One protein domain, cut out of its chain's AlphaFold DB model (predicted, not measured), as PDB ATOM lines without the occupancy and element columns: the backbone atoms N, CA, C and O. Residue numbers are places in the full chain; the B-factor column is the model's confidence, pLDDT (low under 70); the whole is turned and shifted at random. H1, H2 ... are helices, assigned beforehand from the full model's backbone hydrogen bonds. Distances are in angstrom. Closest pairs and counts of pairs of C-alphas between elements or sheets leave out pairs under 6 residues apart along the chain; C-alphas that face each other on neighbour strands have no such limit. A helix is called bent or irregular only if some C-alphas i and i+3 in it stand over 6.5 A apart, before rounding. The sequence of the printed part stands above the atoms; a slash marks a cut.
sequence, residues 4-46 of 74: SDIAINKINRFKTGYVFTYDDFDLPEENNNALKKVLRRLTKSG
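Overview. This is residues 4 to 46 of the 74 residues of an uncharacterized protein of Bacteroidetes bacterium (UniProt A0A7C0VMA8). A short helix, H1, meets the middle of a longer one, H2, crosswise near H1's first residue, and a long loop swings out from the end of H1 and returns to the start of H2. Residues 12 to 19 of that loop stick out. The printed part has 43 residues with two named helices, H1 then H2, and no named strand; its class is all helix. It is compact, with a radius of gyration of the C-alphas of 10.1 A and spans of 29 by 21 by 16 A.

Arrangement. H1, residues 4 to 11, touches H2, residues 29 to 44, which takes part with residues 35 to 39 alone. Their closest C-alphas, those of Ser 4 and Val 38, are 5.9 A apart. Their lines are only just about perpendicular, at 71 degrees. Every O i to N i+4 pair is within hydrogen-bond range in H1, and 10 of 12 in H2.

Along the chain. H1 begins at C-alpha 4 (112.621, 139.194, 198.629) and is 10.5 A long. H2 is 23.4 A long and ends at C-alpha 44 (110.813, 136.528, 184.718). H2 is irregular: C-alphas 30 and 33 are 7.1 A apart.

Size, cuts and confidence. The C-alphas farthest apart, of Thr 16 and Glu 30, are 28.7 A apart. The link of 17 residues is long. The printed part has no cut, and no printed residue is under 70 in pLDDT.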
ATOM      1  N   SER A   4     113.797 139.148 199.505       89.06
ATOM      2  CA  SER A   4     112.621 139.194 198.629       89.06
ATOM      3  C   SER A   4     111.580 140.207 199.085       89.06
ATOM      4  O   SER A   4     111.076 140.970 198.263       89.06
ATOM      5  N   ASP A   5     111.288 140.236 200.382       91.69
ATOM      6  CA  ASP A   5     110.231 141.076 200.939       91.69
ATOM      7  C   ASP A   5     110.665 142.539 200.913       91.69
ATOM      8  O   ASP A   5     109.890 143.412 200.526       91.69
ATOM      9  N   ILE A   6     111.939 142.796 201.232       90.81
ATOM     10  CA  ILE A   6     112.566 144.119 201.117       90.81
ATOM     11  C   ILE A   6     112.446 144.634 199.687       90.81
ATOM     12  O   ILE A   6     111.932 145.732 199.461       90.81
ATOM     13  N   ALA A   7     112.872 143.821 198.719       90.38
ATOM     14  CA  ALA A   7     112.873 144.220 197.323       90.38
ATOM     15  C   ALA A   7     111.453 144.489 196.808       90.38
ATOM     16  O   ALA A   7     111.207 145.517 196.181       90.38
ATOM     17  N   ILE A   8     110.500 143.604 197.114       91.44
ATOM     18  CA  ILE A   8     109.099 143.759 196.706       91.44
ATOM     19  C   ILE A   8     108.485 145.015 197.328       91.44
ATOM     20  O   ILE A   8     107.837 145.786 196.620       91.44
ATOM     21  N   ASN A   9     108.704 145.245 198.623       92.62
ATOM     22  CA  ASN A   9     108.167 146.409 199.320       92.62
ATOM     23  C   ASN A   9     108.727 147.719 198.767       92.62
ATOM     24  O   ASN A   9     107.975 148.682 198.629       92.62
ATOM     25  N   LYS A  10     110.019 147.757 198.425       91.25
ATOM     26  CA  LYS A  10     110.643 148.925 197.799       91.25
ATOM     27  C   LYS A  10     110.086 149.157 196.389       91.25
ATOM     28  O   LYS A  10     109.613 150.252 196.106       91.25
ATOM     29  N   ILE A  11     110.047 148.116 195.552       90.38
ATOM     30  CA  ILE A  11     109.558 148.199 194.165       90.38
ATOM     31  C   ILE A  11     108.103 148.661 194.102       90.38
ATOM     32  O   ILE A  11     107.771 149.523 193.297       90.38
ATOM     33  N   ASN A  12     107.236 148.136 194.970       90.94
ATOM     34  CA  ASN A  12     105.824 148.525 195.005       90.94
ATOM     35  C   ASN A  12     105.616 150.015 195.352       90.94
ATOM     36  O   ASN A  12     104.531 150.541 195.120       90.94
ATOM     37  N   ARG A  13     106.619 150.689 195.937       92.12
ATOM     38  CA  ARG A  13     106.573 152.125 196.268       92.12
ATOM     39  C   ARG A  13     107.118 153.009 195.152       92.12
ATOM     40  O   ARG A  13     106.924 154.222 195.199       92.12
ATOM     41  N   PHE A  14     107.816 152.438 194.173       89.44
ATOM     42  CA  PHE A  14     108.278 153.202 193.028       89.44
ATOM     43  C   PHE A  14     107.094 153.629 192.167       89.44
ATOM     44  O   PHE A  14     106.125 152.892 191.978       89.44
ATOM     45  N   LYS A  15     107.178 154.845 191.626       87.12
ATOM     46  CA  LYS A  15     106.192 155.323 190.657       87.12
ATOM     47  C   LYS A  15     106.295 154.483 189.384       87.12
ATOM     48  O   LYS A  15     107.390 154.110 188.966       87.12
ATOM     49  N   THR A  16     105.166 154.225 188.731       82.69
ATOM     50  CA  THR A  16     105.159 153.607 187.399       82.69
ATOM     51  C   THR A  16     106.039 154.421 186.449       82.69
ATOM     52  O   THR A  16     105.919 155.642 186.399       82.69
ATOM     53  N   GLY A  17     106.927 153.759 185.708       81.69
ATOM     54  CA  GLY A  17     107.910 154.436 184.851       81.69
ATOM     55  C   GLY A  17     109.265 154.703 185.523       81.69
ATOM     56  O   GLY A  17     110.215 155.021 184.817       81.69
ATOM     57  N   TYR A  18     109.384 154.554 186.848       86.94
ATOM     58  CA  TYR A  18     110.639 154.803 187.563       86.94
ATOM     59  C   TYR A  18     111.710 153.765 187.230       86.94
ATOM     60  O   TYR A  18     111.488 152.561 187.357       86.94
ATOM     61  N   VAL A  19     112.885 154.257 186.856       84.81
ATOM     62  CA  VAL A  19     114.078 153.449 186.622       84.81
ATOM     63  C   VAL A  19     114.854 153.357 187.921       84.81
ATOM     64  O   VAL A  19     115.195 154.388 188.490       84.81
ATOM     65  N   PHE A  20     115.137 152.138 188.370       86.56
ATOM     66  CA  PHE A  20     115.914 151.902 189.582       86.56
ATOM     67  C   PHE A  20     117.169 151.081 189.288       86.56
ATOM     68  O   PHE A  20     117.243 150.331 188.307       86.56
ATOM     69  N   THR A  21     118.142 151.217 190.175       86.69
ATOM     70  CA  THR A  21     119.435 150.534 190.175       86.69
ATOM     71  C   THR A  21     119.607 149.740 191.473       86.69
ATOM     72  O   THR A  21     118.689 149.655 192.293       86.69
ATOM     73  N   TYR A  22     120.763 149.101 191.659       84.25
ATOM     74  CA  TYR A  22     121.059 148.403 192.912       84.25
ATOM     75  C   TYR A  22     121.192 149.373 194.097       84.25
ATOM     76  O   TYR A  22     120.811 148.999 195.201       84.25
ATOM     77  N   ASP A  23     121.614 150.615 193.850       85.56
ATOM     78  CA  ASP A  23     121.832 151.638 194.882       85.56
ATOM     79  C   ASP A  23     120.521 152.139 195.511       85.56
ATOM     80  O   ASP A  23     120.507 152.661 196.624       85.56
ATOM     81  N   ASP A  24     119.381 151.931 194.844       88.50
ATOM     82  CA  ASP A  24     118.062 152.234 195.411       88.50
ATOM     83  C   ASP A  24     117.668 151.280 196.563       88.50
ATOM     84  O   ASP A  24     116.683 151.527 197.281       88.50
ATOM     85  N   PHE A  25     118.407 150.178 196.740       88.44
ATOM     86  CA  PHE A  25     118.209 149.207 197.808       88.44
ATOM     87  C   PHE A  25     119.259 149.402 198.898       88.44
ATOM     88  O   PHE A  25     120.431 149.096 198.718       88.44
ATOM     89  N   ASP A  26     118.801 149.841 200.068       88.19
ATOM     90  CA  ASP A  26     119.626 149.952 201.269       88.19
ATOM     91  C   ASP A  26     119.824 148.556 201.885       88.19
ATOM     92  O   ASP A  26     119.087 148.119 202.773       88.19
ATOM     93  N   LEU A  27     120.734 147.786 201.284       87.06
ATOM     94  CA  LEU A  27     121.064 146.417 201.664       87.06
ATOM     95  C   LEU A  27     122.584 146.256 201.802       87.06
ATOM     96  O   LEU A  27     123.326 146.755 200.958       87.06
ATOM     97  N   PRO A  28     123.058 145.491 202.803       88.50
ATOM     98  CA  PRO A  28     124.468 145.125 202.908       88.50
ATOM     99  C   PRO A  28     124.972 144.412 201.647       88.50
ATOM    100  O   PRO A  28     124.244 143.610 201.055       88.50
ATOM    101  N   GLU A  29     126.235 144.639 201.277       84.44
ATOM    102  CA  GLU A  29     126.830 144.125 200.034       84.44
ATOM    103  C   GLU A  29     126.755 142.590 199.914       84.44
ATOM    104  O   GLU A  29     126.492 142.051 198.837       84.44
ATOM    105  N   GLU A  30     126.873 141.873 201.035       87.81
ATOM    106  CA  GLU A  30     126.692 140.415 201.135       87.81
ATOM    107  C   GLU A  30     125.345 139.925 200.558       87.81
ATOM    108  O   GLU A  30     125.234 138.803 200.056       87.81
ATOM    109  N   ASN A  31     124.323 140.787 200.552       89.75
ATOM    110  CA  ASN A  31     122.985 140.485 200.057       89.75
ATOM    111  C   ASN A  31     122.794 140.813 198.570       89.75
ATOM    112  O   ASN A  31     121.760 140.449 198.000       89.75
ATOM    113  N   ASN A  32     123.783 141.406 197.893       87.31
ATOM    114  CA  ASN A  32     123.682 141.773 196.476       87.31
ATOM    115  C   ASN A  32     123.401 140.568 195.572       87.31
ATOM    116  O   ASN A  32     122.600 140.649 194.637       87.31
ATOM    117  N   ASN A  33     124.004 139.411 195.854       89.00
ATOM    118  CA  ASN A  33     123.746 138.196 195.077       89.00
ATOM    119  C   ASN A  33     122.302 137.691 195.267       89.00
ATOM    120  O   ASN A  33     121.644 137.255 194.315       89.00
ATOM    121  N   ALA A  34     121.777 137.784 196.492       91.19
ATOM    122  CA  ALA A  34     120.389 137.443 196.784       91.19
ATOM    123  C   ALA A  34     119.422 138.417 196.090       91.19
ATOM    124  O   ALA A  34     118.479 137.969 195.432       91.19
ATOM    125  N   LEU A  35     119.703 139.723 196.145       90.94
ATOM    126  CA  LEU A  35     118.927 140.764 195.474       90.94
ATOM    127  C   LEU A  35     118.880 140.532 193.957       90.94
ATOM    128  O   LEU A  35     117.794 140.474 193.381       90.94
ATOM    129  N   LYS A  36     120.028 140.278 193.312       89.94
ATOM    130  CA  LYS A  36     120.107 139.943 191.876       89.94
ATOM    131  C   LYS A  36     119.217 138.753 191.508       89.94
ATOM    132  O   LYS A  36     118.506 138.788 190.501       89.94
ATOM    133  N   LYS A  37     119.208 137.694 192.330       91.62
ATOM    134  CA  LYS A  37     118.343 136.519 192.113       91.62
ATOM    135  C   LYS A  37     116.861 136.866 192.245       91.62
ATOM    136  O   LYS A  37     116.067 136.382 191.436       91.62
ATOM    137  N   VAL A  38     116.490 137.681 193.231       91.81
ATOM    138  CA  VAL A  38     115.109 138.145 193.424       91.81
ATOM    139  C   VAL A  38     114.661 138.982 192.231       91.81
ATOM    140  O   VAL A  38     113.662 138.637 191.606       91.81
ATOM    141  N   LEU A  39     115.419 140.014 191.855       90.25
ATOM    142  CA  LEU A  39     115.086 140.885 190.727       90.25
ATOM    143  C   LEU A  39     114.932 140.084 189.432       90.25
ATOM    144  O   LEU A  39     113.923 140.208 188.751       90.25
ATOM    145  N   ARG A  40     115.848 139.148 189.150       89.62
ATOM    146  CA  ARG A  40     115.732 138.248 187.993       89.62
ATOM    147  C   ARG A  40     114.446 137.412 188.014       89.62
ATOM    148  O   ARG A  40     113.871 137.170 186.955       89.62
ATOM    149  N   ARG A  41     113.991 136.942 189.182       90.81
ATOM    150  CA  ARG A  41     112.709 136.225 189.314       90.81
ATOM    151  C   ARG A  41     111.524 137.150 189.044       90.81
ATOM    152  O   ARG A  41     110.621 136.742 188.324       90.81
ATOM    153  N   LEU A  42     111.558 138.381 189.552       89.31
ATOM    154  CA  LEU A  42     110.514 139.386 189.321       89.31
ATOM    155  C   LEU A  42     110.442 139.830 187.853       89.31
ATOM    156  O   LEU A  42     109.350 140.030 187.327       89.31
ATOM    157  N   THR A  43     111.587 139.924 187.171       88.50
ATOM    158  CA  THR A  43     111.636 140.150 185.723       88.50
ATOM    159  C   THR A  43     111.009 138.977 184.979       88.50
ATOM    160  O   THR A  43     110.158 139.168 184.116       88.50
ATOM    161  N   LYS A  44     111.385 137.737 185.331       88.25
ATOM    162  CA  LYS A  44     110.813 136.528 184.718       88.25
ATOM    163  C   LYS A  44     109.308 136.394 184.949       88.25
ATOM    164  O   LYS A  44     108.625 135.869 184.080       88.25
ATOM    165  N   SER A  45     108.800 136.850 186.092       89.50
ATOM    166  CA  SER A  45     107.365 136.841 186.389       89.50
ATOM    167  C   SER A  45     106.604 137.997 185.731       89.50
ATOM    168  O   SER A  45     105.393 138.083 185.897       89.50
ATOM    169  N   GLY A  46     107.296 138.920 185.051       87.50
ATOM    170  CA  GLY A  46     106.695 140.101 184.430       87.50
ATOM    171  C   GLY A  46     106.276 141.197 185.414       87.50
ATOM    172  O   GLY A  46     105.615 142.147 185.008       87.50
TER     173      GLY A  46